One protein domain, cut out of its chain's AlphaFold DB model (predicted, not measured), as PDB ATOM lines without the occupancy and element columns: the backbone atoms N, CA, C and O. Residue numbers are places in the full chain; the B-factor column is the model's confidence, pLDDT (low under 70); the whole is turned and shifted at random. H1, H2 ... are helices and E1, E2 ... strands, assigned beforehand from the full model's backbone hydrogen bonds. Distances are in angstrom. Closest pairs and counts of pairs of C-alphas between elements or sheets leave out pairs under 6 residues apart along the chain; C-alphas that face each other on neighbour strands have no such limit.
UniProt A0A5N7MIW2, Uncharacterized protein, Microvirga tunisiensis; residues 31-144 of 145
ATOM      1  N   LYS A  31     -31.725 -34.303 -13.961       96.94
ATOM      2  CA  LYS A  31     -31.274 -35.026 -12.768       96.94
ATOM      3  C   LYS A  31     -32.227 -36.168 -12.426       96.94
ATOM      4  O   LYS A  31     -33.434 -35.969 -12.325       96.94
ATOM      5  N   LEU A  32     -31.655 -37.337 -12.185       97.56
ATOM      6  CA  LEU A  32     -32.315 -38.578 -11.811       97.56
ATOM      7  C   LEU A  32     -31.716 -39.034 -10.483       97.56
ATOM      8  O   LEU A  32     -30.569 -39.476 -10.432       97.56
ATOM      9  N   LYS A  33     -32.485 -38.882  -9.402       96.75
ATOM     10  CA  LYS A  33     -32.099 -39.338  -8.065       96.75
ATOM     11  C   LYS A  33     -32.954 -40.550  -7.690       96.75
ATOM     12  O   LYS A  33     -34.138 -40.356  -7.409       96.75
ATOM     13  N   PRO A  34     -32.402 -41.771  -7.739       96.44
ATOM     14  CA  PRO A  34     -33.172 -42.980  -7.511       96.44
ATOM     15  C   PRO A  34     -33.620 -43.078  -6.054       96.44
ATOM     16  O   PRO A  34     -32.899 -42.701  -5.129       96.44
ATOM     17  N   THR A  35     -34.827 -43.595  -5.860       96.06
ATOM     18  CA  THR A  35     -35.400 -43.919  -4.551       96.06
ATOM     19  C   THR A  35     -35.895 -45.353  -4.562       96.06
ATOM     20  O   THR A  35     -36.372 -45.822  -5.599       96.06
ATOM     21  N   LEU A  36     -35.812 -46.037  -3.420       95.62
ATOM     22  CA  LEU A  36     -36.303 -47.406  -3.278       95.62
ATOM     23  C   LEU A  36     -37.744 -47.505  -3.794       95.62
ATOM     24  O   LEU A  36     -38.613 -46.748  -3.366       95.62
ATOM     25  N   SER A  37     -37.960 -48.381  -4.773       96.31
ATOM     26  CA  SER A  37     -39.247 -48.547  -5.458       96.31
ATOM     27  C   SER A  37     -39.796 -49.959  -5.292       96.31
ATOM     28  O   SER A  37     -41.006 -50.125  -5.154       96.31
ATOM     29  N   TYR A  38     -38.914 -50.959  -5.285       95.38
ATOM     30  CA  TYR A  38     -39.272 -52.368  -5.185       95.38
ATOM     31  C   TYR A  38     -38.297 -53.087  -4.250       95.38
ATOM     32  O   TYR A  38     -37.093 -52.853  -4.327       95.38
ATOM     33  N   GLU A  39     -38.810 -53.963  -3.393       93.94
ATOM     34  CA  GLU A  39     -38.015 -54.772  -2.462       93.94
ATOM     35  C   GLU A  39     -38.047 -56.249  -2.878       93.94
ATOM     36  O   GLU A  39     -39.076 -56.722  -3.373       93.94
ATOM     37  N   ASN A  40     -36.950 -56.978  -2.650       91.19
ATOM     38  CA  ASN A  40     -36.843 -58.429  -2.844       91.19
ATOM     39  C   ASN A  40     -37.355 -58.889  -4.231       91.19
ATOM     40  O   ASN A  40     -38.254 -59.730  -4.361       91.19
ATOM     41  N   VAL A  41     -36.796 -58.293  -5.285       92.88
ATOM     42  CA  VAL A  41     -37.284 -58.387  -6.664       92.88
ATOM     43  C   VAL A  41     -36.728 -59.617  -7.374       92.88
ATOM     44  O   VAL A  41     -35.560 -59.667  -7.739       92.88
ATOM     45  N   SER A  42     -37.599 -60.589  -7.642       92.00
ATOM     46  CA  SER A  42     -37.276 -61.774  -8.458       92.00
ATOM     47  C   SER A  42     -37.594 -61.617  -9.948       92.00
ATOM     48  O   SER A  42     -37.140 -62.421 -10.757       92.00
ATOM     49  N   LYS A  43     -38.390 -60.601 -10.305       93.44
ATOM     50  CA  LYS A  43     -38.746 -60.214 -11.677       93.44
ATOM     51  C   LYS A  43     -38.944 -58.713 -11.736       93.44
ATOM     52  O   LYS A  43     -39.713 -58.190 -10.931       93.44
ATOM     53  N   ASP A  44     -38.294 -58.039 -12.679       94.00
ATOM     54  CA  ASP A  44     -38.370 -56.583 -12.781       94.00
ATOM     55  C   ASP A  44     -39.760 -56.129 -13.262       94.00
ATOM     56  O   ASP A  44     -40.130 -56.415 -14.407       94.00
ATOM     57  N   PRO A  45     -40.527 -55.383 -12.444       92.19
ATOM     58  CA  PRO A  45     -41.821 -54.839 -12.852       92.19
ATOM     59  C   PRO A  45     -41.734 -53.901 -14.064       92.19
ATOM     60  O   PRO A  45     -42.715 -53.754 -14.797       92.19
ATOM     61  N   ASP A  46     -40.577 -53.273 -14.292       92.88
ATOM     62  CA  ASP A  46     -40.360 -52.358 -15.412       92.88
ATOM     63  C   ASP A  46     -39.863 -53.042 -16.690       92.88
ATOM     64  O   ASP A  46     -39.956 -52.439 -17.772       92.88
ATOM     65  N   GLY A  47     -39.398 -54.292 -16.575       94.25
ATOM     66  CA  GLY A  47     -38.802 -55.070 -17.661       94.25
ATOM     67  C   GLY A  47     -37.474 -54.503 -18.172       94.25
ATOM     68  O   GLY A  47     -37.192 -54.615 -19.362       94.25
ATOM     69  N   ILE A  48     -36.708 -53.828 -17.310       95.50
ATOM     70  CA  ILE A  48     -35.392 -53.245 -17.604       95.50
ATOM     71  C   ILE A  48     -34.282 -54.256 -17.304       95.50
ATOM     72  O   ILE A  48     -33.376 -54.429 -18.118       95.50
ATOM     73  N   TRP A  49     -34.357 -54.916 -16.151       94.69
ATOM     74  CA  TRP A  49     -33.424 -55.959 -15.751       94.69
ATOM     75  C   TRP A  49     -33.889 -57.323 -16.262       94.69
ATOM     76  O   TRP A  49     -35.067 -57.661 -16.102       94.69
ATOM     77  N   PRO A  50     -32.992 -58.125 -16.852       92.94
ATOM     78  CA  PRO A  50     -33.306 -59.505 -17.177       92.94
ATOM     79  C   PRO A  50     -33.332 -60.370 -15.904       92.94
ATOM     80  O   PRO A  50     -32.647 -60.082 -14.921       92.94
ATOM     81  N   ASP A  51     -34.141 -61.434 -15.919       92.00
ATOM     82  CA  ASP A  51     -34.391 -62.285 -14.745       92.00
ATOM     83  C   ASP A  51     -33.101 -62.912 -14.170       92.00
ATOM     84  O   ASP A  51     -32.997 -63.116 -12.962       92.00
ATOM     85  N   ASP A  52     -32.103 -63.204 -15.008       90.81
ATOM     86  CA  ASP A  52     -30.814 -63.775 -14.596       90.81
ATOM     87  C   ASP A  52     -29.919 -62.775 -13.850       90.81
ATOM     88  O   ASP A  52     -29.157 -63.173 -12.966       90.81
ATOM     89  N   GLU A  53     -30.056 -61.477 -14.133       89.94
ATOM     90  CA  GLU A  53     -29.390 -60.408 -13.383       89.94
ATOM     91  C   GLU A  53     -30.058 -60.159 -12.020       89.94
ATOM     92  O   GLU A  53     -29.441 -59.552 -11.151       89.94
ATOM     93  N   LEU A  54     -31.279 -60.657 -11.788       91.12
ATOM     94  CA  LEU A  54     -32.012 -60.527 -10.519       91.12
ATOM     95  C   LEU A  54     -31.848 -61.734  -9.591       91.12
ATOM     96  O   LEU A  54     -32.582 -61.870  -8.613       91.12
ATOM     97  N   MET A  55     -30.916 -62.637  -9.884       87.12
ATOM     98  CA  MET A  55     -30.718 -63.822  -9.056       87.12
ATOM     99  C   MET A  55     -30.263 -63.464  -7.633       87.12
ATOM    100  O   MET A  55     -29.500 -62.510  -7.445       87.12
ATOM    101  N   PRO A  56     -30.701 -64.235  -6.618       83.44
ATOM    102  CA  PRO A  56     -30.264 -64.019  -5.250       83.44
ATOM    103  C   PRO A  56     -28.741 -64.040  -5.143       83.44
ATOM    104  O   PRO A  56     -28.070 -64.890  -5.733       83.44
ATOM    105  N   SER A  57     -28.187 -63.104  -4.380       72.56
ATOM    106  CA  SER A  57     -26.741 -62.974  -4.213       72.56
ATOM    107  C   SER A  57     -26.368 -62.583  -2.780       72.56
ATOM    108  O   SER A  57     -27.218 -62.266  -1.944       72.56
ATOM    109  N   GLY A  58     -25.077 -62.674  -2.455       67.88
ATOM    110  CA  GLY A  58     -24.562 -62.363  -1.119       67.88
ATOM    111  C   GLY A  58     -24.825 -63.445  -0.063       67.88
ATOM    112  O   GLY A  58     -25.322 -64.532  -0.341       67.88
ATOM    113  N   MET A  59     -24.453 -63.152   1.188       61.12
ATOM    114  CA  MET A  59     -24.470 -64.140   2.281       61.12
ATOM    115  C   MET A  59     -25.874 -64.563   2.728       61.12
ATOM    116  O   MET A  59     -26.022 -65.630   3.317       61.12
ATOM    117  N   ARG A  60     -26.892 -63.728   2.490       70.88
ATOM    118  CA  ARG A  60     -28.277 -64.012   2.894       70.88
ATOM    119  C   ARG A  60     -29.108 -64.680   1.802       70.88
ATOM    120  O   ARG A  60     -30.201 -65.143   2.105       70.88
ATOM    121  N   ASN A  61     -28.576 -64.788   0.578       79.00
ATOM    122  CA  ASN A  61     -29.282 -65.356  -0.571       79.00
ATOM    123  C   ASN A  61     -30.672 -64.715  -0.772       79.00
ATOM    124  O   ASN A  61     -31.666 -65.407  -0.992       79.00
ATOM    125  N   GLU A  62     -30.728 -63.390  -0.634       84.69
ATOM    126  CA  GLU A  62     -31.932 -62.571  -0.800       84.69
ATOM    127  C   GLU A  62     -31.976 -62.022  -2.234       84.69
ATOM    128  O   GLU A  62     -30.926 -61.825  -2.858       84.69
ATOM    129  N   TYR A  63     -33.180 -61.798  -2.772       90.38
ATOM    130  CA  TYR A  63     -33.324 -61.096  -4.049       90.38
ATOM    131  C   TYR A  63     -32.976 -59.615  -3.865       90.38
ATOM    132  O   TYR A  63     -33.170 -59.076  -2.775       90.38
ATOM    133  N   PRO A  64     -32.474 -58.940  -4.910       91.31
ATOM    134  CA  PRO A  64     -32.085 -57.545  -4.794       91.31
ATOM    135  C   PRO A  64     -33.296 -56.624  -4.645       91.31
ATOM    136  O   PRO A  64     -34.373 -56.886  -5.182       91.31
ATOM    137  N   ASP A  65     -33.085 -55.482  -4.004       93.56
ATOM    138  CA  ASP A  65     -34.027 -54.371  -4.079       93.56
ATOM    139  C   ASP A  65     -33.735 -53.531  -5.328       93.56
ATOM    140  O   ASP A  65     -32.606 -53.493  -5.824       93.56
ATOM    141  N   ILE A  66     -34.727 -52.794  -5.822       95.38
ATOM    142  CA  ILE A  66     -34.571 -51.884  -6.957       95.38
ATOM    143  C   ILE A  66     -34.987 -50.471  -6.552       95.38
ATOM    144  O   ILE A  66     -36.129 -50.204  -6.159       95.38
ATOM    145  N   SER A  67     -34.051 -49.535  -6.697       96.25
ATOM    146  CA  SER A  67     -34.310 -48.100  -6.608       96.25
ATOM    147  C   SER A  67     -34.503 -47.524  -8.006       96.25
ATOM    148  O   SER A  67     -33.700 -47.799  -8.896       96.25
ATOM    149  N   THR A  68     -35.520 -46.685  -8.208       97.56
ATOM    150  CA  THR A  68     -35.771 -46.056  -9.512       97.56
ATOM    151  C   THR A  68     -35.883 -44.539  -9.428       97.56
ATOM    152  O   THR A  68     -36.280 -43.980  -8.405       97.56
ATOM    153  N   ALA A  69     -35.525 -43.863 -10.518       97.88
ATOM    154  CA  ALA A  69     -35.897 -42.482 -10.804       97.88
ATOM    155  C   ALA A  69     -36.499 -42.403 -12.203       97.88
ATOM    156  O   ALA A  69     -35.998 -43.036 -13.132       97.88
ATOM    157  N   ARG A  70     -37.548 -41.596 -12.361       97.75
ATOM    158  CA  ARG A  70     -38.284 -41.468 -13.622       97.75
ATOM    159  C   ARG A  70     -38.395 -40.019 -14.047       97.75
ATOM    160  O   ARG A  70     -38.592 -39.138 -13.209       97.75
ATOM    161  N   ILE A  71     -38.326 -39.781 -15.349       97.62
ATOM    162  CA  ILE A  71     -38.656 -38.485 -15.938       97.62
ATOM    163  C   ILE A  71     -39.329 -38.669 -17.299       97.62
ATOM    164  O   ILE A  71     -38.824 -39.364 -18.180       97.62
ATOM    165  N   SER A  72     -40.476 -38.015 -17.477       97.25
ATOM    166  CA  SER A  72     -41.205 -37.995 -18.745       97.25
ATOM    167  C   SER A  72     -40.740 -36.819 -19.592       97.25
ATOM    168  O   SER A  72     -40.897 -35.665 -19.192       97.25
ATOM    169  N   LEU A  73     -40.188 -37.106 -20.768       95.81
ATOM    170  CA  LEU A  73     -39.681 -36.116 -21.717       95.81
ATOM    171  C   LEU A  73     -40.338 -36.314 -23.093       95.81
ATOM    172  O   LEU A  73     -40.906 -37.373 -23.355       95.81
ATOM    173  N   PRO A  74     -40.246 -35.343 -24.024       94.44
ATOM    174  CA  PRO A  74     -40.803 -35.507 -25.370       94.44
ATOM    175  C   PRO A  74     -40.257 -36.721 -26.144       94.44
ATOM    176  O   PRO A  74     -40.902 -37.204 -27.069       94.44
ATOM    177  N   SER A  75     -39.072 -37.220 -25.778       93.38
ATOM    178  CA  SER A  75     -38.476 -38.428 -26.359       93.38
ATOM    179  C   SER A  75     -39.105 -39.736 -25.852       93.38
ATOM    180  O   SER A  75     -39.014 -40.747 -26.551       93.38
ATOM    181  N   GLY A  76     -39.764 -39.719 -24.690       96.56
ATOM    182  CA  GLY A  76     -40.341 -40.879 -24.006       96.56
ATOM    183  C   GLY A  76     -40.134 -40.814 -22.488       96.56
ATOM    184  O   GLY A  76     -39.740 -39.780 -21.943       96.56
ATOM    185  N   GLU A  77     -40.404 -41.923 -21.803       97.81
ATOM    186  CA  GLU A  77     -40.135 -42.058 -20.369       97.81
ATOM    187  C   GLU A  77     -38.704 -42.558 -20.167       97.81
ATOM    188  O   GLU A  77     -38.331 -43.618 -20.670       97.81
ATOM    189  N   TRP A  78     -37.898 -41.800 -19.430       98.12
ATOM    190  CA  TRP A  78     -36.579 -42.238 -18.994       98.12
ATOM    191  C   TRP A  78     -36.671 -42.809 -17.589       98.12
ATOM    192  O   TRP A  78     -37.203 -42.156 -16.689       98.12
ATOM    193  N   ILE A  79     -36.122 -44.004 -17.408       98.25
ATOM    194  CA  ILE A  79     -36.108 -44.717 -16.135       98.25
ATOM    195  C   ILE A  79     -34.656 -45.053 -15.815       98.25
ATOM    196  O   ILE A  79     -34.008 -45.789 -16.555       98.25
ATOM    197  N   LEU A  80     -34.138 -44.491 -14.726       98.12
ATOM    198  CA  LEU A  80     -32.897 -44.941 -14.109       98.12
ATOM    199  C   LEU A  80     -33.265 -45.996 -13.072       98.12
ATOM    200  O   LEU A  80     -33.936 -45.666 -12.098       98.12
ATOM    201  N   SER A  81     -32.830 -47.231 -13.281       97.25
ATOM    202  CA  SER A  81     -33.058 -48.358 -12.384       97.25
ATOM    203  C   SER A  81     -31.728 -48.809 -11.789       97.25
ATOM    204  O   SER A  81     -30.761 -49.005 -12.521       97.25
ATOM    205  N   VAL A  82     -31.662 -48.930 -10.467       96.00
ATOM    206  CA  VAL A  82     -30.457 -49.283  -9.707       96.00
ATOM    207  C   VAL A  82     -30.763 -50.506  -8.869       96.00
ATOM    208  O   VAL A  82     -31.730 -50.506  -8.110       96.00
ATOM    209  N   GLN A  83     -29.925 -51.528  -8.985       93.56
ATOM    210  CA  GLN A  83     -30.073 -52.755  -8.221       93.56
ATOM    211  C   GLN A  83     -29.285 -52.651  -6.905       93.56
ATOM    212  O   GLN A  83     -28.051 -52.681  -6.891       93.56
ATOM    213  N   ASN A  84     -29.997 -52.545  -5.783       87.06
ATOM    214  CA  ASN A  84     -29.404 -52.522  -4.451       87.06
ATOM    215  C   ASN A  84     -29.180 -53.978  -4.001       87.06
ATOM    216  O   ASN A  84     -30.095 -54.669  -3.562       87.06
ATOM    217  N   GLY A  85     -27.959 -54.471  -4.183       78.19
ATOM    218  CA  GLY A  85     -27.578 -55.852  -3.860       78.19
ATOM    219  C   GLY A  85     -26.315 -56.274  -4.604       78.19
ATOM    220  O   GLY A  85     -25.408 -56.850  -4.012       78.19
ATOM    221  N   GLY A  86     -26.190 -55.845  -5.863       77.12
ATOM    222  CA  GLY A  86     -24.978 -55.994  -6.674       77.12
ATOM    223  C   GLY A  86     -23.896 -54.943  -6.398       77.12
ATOM    224  O   GLY A  86     -23.004 -54.753  -7.222       77.12
ATOM    225  N   CYS A  87     -23.983 -54.208  -5.287       87.00
ATOM    226  CA  CYS A  87     -23.075 -53.097  -5.017       87.00
ATOM    227  C   CYS A  87     -21.666 -53.586  -4.664       87.00
ATOM    228  O   CYS A  87     -21.482 -54.559  -3.931       87.00
ATOM    229  N   SER A  88     -20.653 -52.877  -5.159       86.19
ATOM    230  CA  SER A  88     -19.254 -53.139  -4.829       86.19
ATOM    231  C   SER A  88     -18.933 -52.772  -3.372       86.19
ATOM    232  O   SER A  88     -19.691 -52.070  -2.700       86.19
ATOM    233  N   MET A  89     -17.748 -53.165  -2.889       84.75
ATOM    234  CA  MET A  89     -17.258 -52.765  -1.556       84.75
ATOM    235  C   MET A  89     -17.111 -51.240  -1.389       84.75
ATOM    236  O   MET A  89     -17.037 -50.757  -0.264       84.75
ATOM    237  N   GLN A  90     -17.080 -50.483  -2.490       84.81
ATOM    238  CA  GLN A  90     -17.025 -49.016  -2.501       84.81
ATOM    239  C   GLN A  90     -18.425 -48.381  -2.540       84.81
ATOM    240  O   GLN A  90     -18.551 -47.168  -2.651       84.81
ATOM    241  N   SER A  91     -19.481 -49.189  -2.392       86.25
ATOM    242  CA  SER A  91     -20.893 -48.788  -2.462       86.25
ATOM    243  C   SER A  91     -21.369 -48.335  -3.844       86.25
ATOM    244  O   SER A  91     -22.442 -47.753  -3.941       86.25
ATOM    245  N   ASP A  92     -20.618 -48.612  -4.909       92.19
ATOM    246  CA  ASP A  92     -21.088 -48.388  -6.277       92.19
ATOM    247  C   ASP A  92     -21.990 -49.554  -6.713       92.19
ATOM    248  O   ASP A  92     -21.554 -50.706  -6.720       92.19
ATOM    249  N   CYS A  93     -23.241 -49.265  -7.059       93.19
ATOM    250  CA  CYS A  93     -24.280 -50.228  -7.414       93.19
ATOM    251  C   CYS A  93     -24.540 -50.241  -8.925       93.19
ATOM    252  O   CYS A  93     -24.529 -49.176  -9.550       93.19
ATOM    253  N   PRO A  94     -24.796 -51.410  -9.534       95.12
ATOM    254  CA  PRO A  94     -25.085 -51.494 -10.954       95.12
ATOM    255  C   PRO A  94     -26.402 -50.779 -11.275       95.12
ATOM    256  O   PRO A  94     -27.387 -50.874 -10.536       95.12
ATOM    257  N   TYR A  95     -26.414 -50.059 -12.394       96.94
ATOM    258  CA  TYR A  95     -27.591 -49.356 -12.889       96.94
ATOM    259  C   TYR A  95     -27.841 -49.643 -14.373       96.94
ATOM    260  O   TYR A  95     -26.920 -49.924 -15.146       96.94
ATOM    261  N   ILE A  96     -29.098 -49.463 -14.776       97.44
ATOM    262  CA  ILE A  96     -29.521 -49.340 -16.168       97.44
ATOM    263  C   ILE A  96     -30.357 -48.068 -16.299       97.44
ATOM    264  O   ILE A  96     -31.359 -47.884 -15.609       97.44
ATOM    265  N   LEU A  97     -29.949 -47.173 -17.194       98.25
ATOM    266  CA  LEU A  97     -30.811 -46.118 -17.709       98.25
ATOM    267  C   LEU A  97     -31.494 -46.651 -18.965       98.25
ATOM    268  O   LEU A  97     -30.804 -47.095 -19.879       98.25
ATOM    269  N   ALA A  98     -32.815 -46.551 -19.036       98.00
ATOM    270  CA  ALA A  98     -33.610 -46.992 -20.174       98.00
ATOM    271  C   ALA A  98     -34.538 -45.875 -20.674       98.00
ATOM    272  O   ALA A  98     -35.177 -45.188 -19.877       98.00
ATOM    273  N   LEU A  99     -34.650 -45.724 -21.998       97.81
ATOM    274  CA  LEU A  99     -35.719 -44.954 -22.641       97.81
ATOM    275  C   LEU A  99     -36.847 -45.894 -23.059       97.81
ATOM    276  O   LEU A  99     -36.685 -46.669 -24.009       97.81
ATOM    277  N   LYS A 100     -38.003 -45.770 -22.409       96.69
ATOM    278  CA  LYS A 100     -39.221 -46.510 -22.732       96.69
ATOM    279  C   LYS A 100     -40.130 -45.678 -23.635       96.69
ATOM    280  O   LYS A 100     -40.523 -44.555 -23.310       96.69
ATOM    281  N   LYS A 101     -40.488 -46.244 -24.786       94.69
ATOM    282  CA  LYS A 101     -41.422 -45.663 -25.755       94.69
ATOM    283  C   LYS A 101     -42.429 -46.724 -26.174       94.69
ATOM    284  O   LYS A 101     -42.047 -47.788 -26.647       94.69
ATOM    285  N   ASN A 102     -43.720 -46.440 -25.990       90.88
ATOM    286  CA  ASN A 102     -44.814 -47.374 -26.292       90.88
ATOM    287  C   ASN A 102     -44.622 -48.766 -25.654       90.88
ATOM    288  O   ASN A 102     -44.884 -49.787 -26.280       90.88
ATOM    289  N   GLY A 103     -44.118 -48.806 -24.418       88.19
ATOM    290  CA  GLY A 103     -43.871 -50.050 -23.686       88.19
ATOM    291  C   GLY A 103     -42.563 -50.771 -24.030       88.19
ATOM    292  O   GLY A 103     -42.216 -51.705 -23.318       88.19
ATOM    293  N   GLN A 104     -41.811 -50.327 -25.043       93.00
ATOM    294  CA  GLN A 104     -40.535 -50.932 -25.445       93.00
ATOM    295  C   GLN A 104     -39.343 -50.071 -25.028       93.00
ATOM    296  O   GLN A 104     -39.408 -48.841 -25.092       93.00
ATOM    297  N   ILE A 105     -38.244 -50.714 -24.634       95.38
ATOM    298  CA  ILE A 105     -36.965 -50.038 -24.404       95.38
ATOM    299  C   ILE A 105     -36.305 -49.804 -25.765       95.38
ATOM    300  O   ILE A 105     -36.241 -50.709 -26.587       95.38
ATOM    301  N   THR A 106     -35.865 -48.574 -26.017       94.94
ATOM    302  CA  THR A 106     -35.311 -48.159 -27.324       94.94
ATOM    303  C   THR A 106     -33.894 -47.609 -27.238       94.94
ATOM    304  O   THR A 106     -33.193 -47.531 -28.246       94.94
ATOM    305  N   ARG A 107     -33.474 -47.193 -26.041       94.38
ATOM    306  CA  ARG A 107     -32.111 -46.760 -25.741       94.38
ATOM    307  C   ARG A 107     -31.734 -47.187 -24.342       94.38
ATOM    308  O   ARG A 107     -32.607 -47.217 -23.470       94.38
ATOM    309  N   MET A 108     -30.448 -47.438 -24.132       95.44
ATOM    310  CA  MET A 108     -29.928 -47.758 -22.818       95.44
ATOM    311  C   MET A 108     -28.516 -47.225 -22.557       95.44
ATOM    312  O   MET A 108     -27.755 -46.927 -23.476       95.44
ATOM    313  N   SER A 109     -28.190 -47.121 -21.273       97.31
ATOM    314  CA  SER A 109     -26.832 -46.997 -20.741       97.31
ATOM    315  C   SER A 109     -26.739 -47.869 -19.496       97.31
ATOM    316  O   SER A 109     -27.684 -47.911 -18.709       97.31
ATOM    317  N   ARG A 110     -25.613 -48.552 -19.311       96.38
ATOM    318  CA  ARG A 110     -25.340 -49.398 -18.143       96.38
ATOM    319  C   ARG A 110     -24.057 -48.926 -17.475       96.38
ATOM    320  O   ARG A 110     -23.203 -48.330 -18.127       96.38
ATOM    321  N   GLY A 111     -23.913 -49.188 -16.185       95.06
ATOM    322  CA  GLY A 111     -22.692 -48.873 -15.454       95.06
ATOM    323  C   GLY A 111     -22.900 -48.999 -13.956       95.06
ATOM    324  O   GLY A 111     -23.772 -49.743 -13.514       95.06
ATOM    325  N   TYR A 112     -22.127 -48.233 -13.189       95.19
ATOM    326  CA  TYR A 112     -22.227 -48.196 -11.736       95.19
ATOM    327  C   TYR A 112     -22.519 -46.780 -11.242       95.19
ATOM    328  O   TYR A 112     -21.988 -45.813 -11.778       95.19
ATOM    329  N   LEU A 113     -23.389 -46.672 -10.243       95.25
ATOM    330  CA  LEU A 113     -23.775 -45.437  -9.568       95.25
ATOM    331  C   LEU A 113     -23.405 -45.571  -8.092       95.25
ATOM    332  O   LEU A 113     -23.733 -46.576  -7.468       95.25
ATOM    333  N   GLY A 114     -22.768 -44.555  -7.521       92.75
ATOM    334  CA  GLY A 114     -22.457 -44.520  -6.097       92.75
ATOM    335  C   GLY A 114     -23.710 -44.635  -5.234       92.75
ATOM    336  O   GLY A 114     -24.798 -44.207  -5.621       92.75
ATOM    337  N   GLY A 115     -23.573 -45.206  -4.041       81.00
ATOM    338  CA  GLY A 115     -24.675 -45.351  -3.094       81.00
ATOM    339  C   GLY A 115     -25.315 -43.995  -2.780       81.00
ATOM    340  O   GLY A 115     -24.645 -43.082  -2.302       81.00
ATOM    341  N   ASN A 116     -26.619 -43.859  -3.049       79.62
ATOM    342  CA  ASN A 116     -27.383 -42.597  -3.008       79.62
ATOM    343  C   ASN A 116     -26.949 -41.515  -4.022       79.62
ATOM    344  O   ASN A 116     -27.356 -40.354  -3.892       79.62
ATOM    345  N   GLY A 117     -26.136 -41.876  -5.014       88.25
ATOM    346  CA  GLY A 117     -25.668 -41.002  -6.081       88.25
ATOM    347  C   GLY A 117     -26.801 -40.495  -6.970       88.25
ATOM    348  O   GLY A 117     -27.924 -41.002  -6.957       88.25
ATOM    349  N   THR A 118     -26.507 -39.460  -7.752       94.56
ATOM    350  CA  THR A 118     -27.419 -38.923  -8.764       94.56
ATOM    351  C   THR A 118     -26.842 -39.185 -10.151       94.56
ATOM    352  O   THR A 118     -25.629 -39.177 -10.348       94.56
ATOM    353  N   ALA A 119     -27.712 -39.398 -11.136       97.06
ATOM    354  CA  ALA A 119     -27.324 -39.355 -12.537       97.06
ATOM    355  C   ALA A 119     -27.894 -38.095 -13.198       97.06
ATOM    356  O   ALA A 119     -28.996 -37.655 -12.877       97.06
ATOM    357  N   THR A 120     -27.162 -37.503 -14.133       97.88
ATOM    358  CA  THR A 120     -27.620 -36.369 -14.937       97.88
ATOM    359  C   THR A 120     -27.603 -36.762 -16.404       97.88
ATOM    360  O   THR A 120     -26.543 -36.977 -16.985       97.88
ATOM    361  N   LEU A 121     -28.782 -36.867 -17.013       98.06
ATOM    362  CA  LEU A 121     -28.926 -37.116 -18.445       98.06
ATOM    363  C   LEU A 121     -28.701 -35.806 -19.210       98.06
ATOM    364  O   LEU A 121     -29.305 -34.780 -18.882       98.06
ATOM    365  N   SER A 122     -27.838 -35.831 -20.224       97.12
ATOM    366  CA  SER A 122     -27.558 -34.662 -21.059       97.12
ATOM    367  C   SER A 122     -28.814 -34.178 -21.795       97.12
ATOM    368  O   SER A 122     -29.728 -34.950 -22.087       97.12
ATOM    369  N   MET A 123     -28.866 -32.882 -22.119       96.00
ATOM    370  CA  MET A 123     -30.042 -32.275 -22.764       96.00
ATOM    371  C   MET A 123     -30.361 -32.856 -24.153       96.00
ATOM    372  O   MET A 123     -31.506 -32.814 -24.591       96.00
ATOM    373  N   ASP A 124     -29.354 -33.393 -24.842       95.38
ATOM    374  CA  ASP A 124     -29.464 -34.073 -26.137       95.38
ATOM    375  C   ASP A 124     -29.667 -35.598 -26.013       95.38
ATOM    376  O   ASP A 124     -29.746 -36.299 -27.023       95.38
ATOM    377  N   TYR A 125     -29.755 -36.115 -24.782       96.31
ATOM    378  CA  TYR A 125     -29.950 -37.530 -24.456       96.31
ATOM    379  C   TYR A 125     -28.845 -38.478 -24.938       96.31
ATOM    380  O   TYR A 125     -29.093 -39.676 -25.083       96.31
ATOM    381  N   SER A 126     -27.651 -37.961 -25.238       96.06
ATOM    382  CA  SER A 126     -26.535 -38.752 -25.770       96.06
ATOM    383  C   SER A 126     -25.593 -39.283 -24.687       96.06
ATOM    384  O   SER A 126     -24.847 -40.233 -24.936       96.06
ATOM    385  N   LYS A 127     -25.603 -38.681 -23.491       97.31
ATOM    386  CA  LYS A 127     -24.684 -38.997 -22.394       97.31
ATOM    387  C   LYS A 127     -25.395 -39.009 -21.051       97.31
ATOM    388  O   LYS A 127     -26.290 -38.203 -20.796       97.31
ATOM    389  N   LEU A 128     -24.922 -39.872 -20.166       97.69
ATOM    390  CA  LEU A 128     -25.288 -39.902 -18.762       97.69
ATOM    391  C   LEU A 128     -24.056 -39.578 -17.920       97.69
ATOM    392  O   LEU A 128     -23.021 -40.223 -18.061       97.69
ATOM    393  N   PHE A 129     -24.170 -38.584 -17.049       97.19
ATOM    394  CA  PHE A 129     -23.155 -38.259 -16.051       97.19
ATOM    395  C   PHE A 129     -23.559 -38.894 -14.726       97.19
ATOM    396  O   PHE A 129     -24.679 -38.667 -14.276       97.19
ATOM    397  N   VAL A 130     -22.696 -39.698 -14.121       95.81
ATOM    398  CA  VAL A 130     -23.049 -40.575 -13.001       95.81
ATOM    399  C   VAL A 130     -22.133 -40.280 -11.822       95.81
ATOM    400  O   VAL A 130     -20.915 -40.343 -11.970       95.81
ATOM    401  N   ASP A 131     -22.706 -39.959 -10.664       93.75
ATOM    402  CA  ASP A 131     -21.935 -39.806  -9.430       93.75
ATOM    403  C   ASP A 131     -21.498 -41.193  -8.934       93.75
ATOM    404  O   ASP A 131     -22.338 -42.007  -8.554       93.75
ATOM    405  N   THR A 132     -20.195 -41.462  -8.922       91.88
ATOM    406  CA  THR A 132     -19.589 -42.683  -8.359       91.88
ATOM    407  C   THR A 132     -18.764 -42.347  -7.122       91.88
ATOM    408  O   THR A 132     -18.529 -41.173  -6.817       91.88
ATOM    409  N   PHE A 133     -18.252 -43.366  -6.430       87.19
ATOM    410  CA  PHE A 133     -17.265 -43.173  -5.369       87.19
ATOM    411  C   PHE A 133     -16.019 -42.391  -5.835       87.19
ATOM    412  O   PHE A 133     -15.460 -41.600  -5.074       87.19
ATOM    413  N   SER A 134     -15.588 -42.584  -7.086       86.50
ATOM    414  CA  SER A 134     -14.364 -41.979  -7.634       86.50
ATOM    415  C   SER A 134     -14.555 -40.567  -8.207       86.50
ATOM    416  O   SER A 134     -13.577 -39.871  -8.488       86.50
ATOM    417  N   GLY A 135     -15.806 -40.125  -8.357       88.75
ATOM    418  CA  GLY A 135     -16.170 -38.863  -8.994       88.75
ATOM    419  C   GLY A 135     -17.261 -39.039 -10.046       88.75
ATOM    420  O   GLY A 135     -17.976 -40.040 -10.065       88.75
ATOM    421  N   VAL A 136     -17.409 -38.042 -10.919       92.31
ATOM    422  CA  VAL A 136     -18.414 -38.075 -11.986       92.31
ATOM    423  C   VAL A 136     -17.867 -38.813 -13.201       92.31
ATOM    424  O   VAL A 136     -16.926 -38.354 -13.848       92.31
ATOM    425  N   GLU A 137     -18.506 -39.922 -13.549       93.69
ATOM    426  CA  GLU A 137     -18.233 -40.661 -14.778       93.69
ATOM    427  C   GLU A 137     -19.191 -40.252 -15.897       93.69
ATOM    428  O   GLU A 137     -20.313 -39.817 -15.650       93.69
ATOM    429  N   THR A 138     -18.759 -40.395 -17.152       95.69
ATOM    430  CA  THR A 138     -19.602 -40.146 -18.331       95.69
ATOM    431  C   THR A 138     -19.814 -41.446 -19.086       95.69
ATOM    432  O   THR A 138     -18.848 -42.058 -19.530       95.69
ATOM    433  N   GLN A 139     -21.072 -41.819 -19.289       96.31
ATOM    434  CA  GLN A 139     -21.472 -43.023 -20.007       96.31
ATOM    435  C   GLN A 139     -22.257 -42.643 -21.274       96.31
ATOM    436  O   GLN A 139     -23.083 -41.722 -21.227       96.31
ATOM    437  N   PRO A 140     -21.996 -43.276 -22.429       96.88
ATOM    438  CA  PRO A 140     -22.771 -43.035 -23.639       96.88
ATOM    439  C   PRO A 140     -24.170 -43.649 -23.519       96.88
ATOM    440  O   PRO A 140     -24.343 -44.725 -22.955       96.88
ATOM    441  N   VAL A 141     -25.166 -42.991 -24.108       97.06
ATOM    442  CA  VAL A 141     -26.529 -43.520 -24.222       97.06
ATOM    443  C   VAL A 141     -26.779 -43.911 -25.674       97.06
ATOM    444  O   VAL A 141     -26.812 -43.057 -26.563       97.06
ATOM    445  N   GLY A 142     -26.945 -45.210 -25.914       93.94
ATOM    446  CA  GLY A 142     -27.062 -45.792 -27.252       93.94
ATOM    447  C   GLY A 142     -28.394 -46.506 -27.481       93.94
ATOM    448  O   GLY A 142     -29.174 -46.655 -26.542       93.94
ATOM    449  N   PRO A 143     -28.692 -46.930 -28.722       91.31
ATOM    450  CA  PRO A 143     -29.779 -47.874 -28.978       91.31
ATOM    451  C   PRO A 143     -29.543 -49.195 -28.230       91.31
ATOM    452  O   PRO A 143     -28.403 -49.551 -27.940       91.31
ATOM    453  N   THR A 144     -30.619 -49.912 -27.916       82.12
ATOM    454  CA  THR A 144     -30.542 -51.318 -27.493       82.12
ATOM    455  C   THR A 144     -30.174 -52.168 -28.710       82.12
ATOM    456  O   THR A 144     -30.927 -52.145 -29.688       82.12
TER     457      THR A 144
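AT A GLANCE: This is residues 31 to 144 of the 145 residues of an uncharacterized protein of Microvirga tunisiensis (UniProt A0A5N7MIW2). Two sheets stand face to face as a sandwich: a large, strongly twisted sheet of five strands, E1 to E5, and a smaller sheet of three, E6 to E8, which covers part of one face of it. Short pairings also tie the sheets together: residues 31 to 32 with E6, and residues 142 to 143 with E5. The long stretch of residues 39 to 50 passes over the other face of the large sheet and leads to the short helix H1. The printed part has 114 residues, with the order E1, H1, E2 to E8; both sheets, E1-E2-E3-E4-E5 and E6-E7-E8, are antiparallel, and the class is mostly strand. It is compact, with a radius of gyration of the C-alphas of 13.4 A and spans of 42 by 33 by 21 A.

IN THESE COORDINATES: E1, residues 35 to 38, begins at C-alpha 35 (-35.400, -43.919, -4.551) and is 9.3 A long. H1, residues 51 to 54, measures 5.2 A. E2, residues 65 to 73, is 26.0 A long, E3, residues 76 to 84, 25.3 A, and E4, residues 92 to 101, 28.3 A. E5, residues 104 to 114, is 27.2 A long and bends by 71 degrees at residue 107. E6, residues 119 to 122, is 9.7 A long, E7, residues 127 to 132, 15.4 A, and E8, residues 135 to 140, 16.6 A, ending at C-alpha 140 (-22.771, -43.035, -23.639).

HOW THE PARTS SIT: E1 is an edge strand, antiparallel to E2 at 114 degrees, with N 37 and O 66 2.9 A apart, within hydrogen-bond range. E2, E3, E4 and E5 form a meander, each strand the antiparallel neighbour of the one before. N 69 and O 80 are 2.9 A apart between E2 and E3, N 81 and O 96 2.8 A between E3 and E4, and N 97 and O 109 2.8 A between E4 and E5. E6, E7 and E8 form a second meander, with N 120 and O 129 at 2.7 A and N 130 and O 137 at 2.8 A. The facing parts of the sheets are 10.1 A centre to centre, their best planes 4 degrees apart and their strands at 24 degrees. The closest C-alphas of E5 and E7 are those of Gly 114 and Thr 132, 4.1 A apart. H1 is only just not on the large sheet, with 4 pairs of C-alphas within 10 A. H1 is too short for an O i to N i+4 pair; its one O i to N i+3 pair is within range.

THE WHOLE: The two farthest C-alphas, those of Met 59 and Pro 74, are 43.0 A apart. The printed part has no cut. The link E1 to H1, 12 residues, is long. The mean pLDDT of the printed part is 92.3; residues 58 to 59 are under 70.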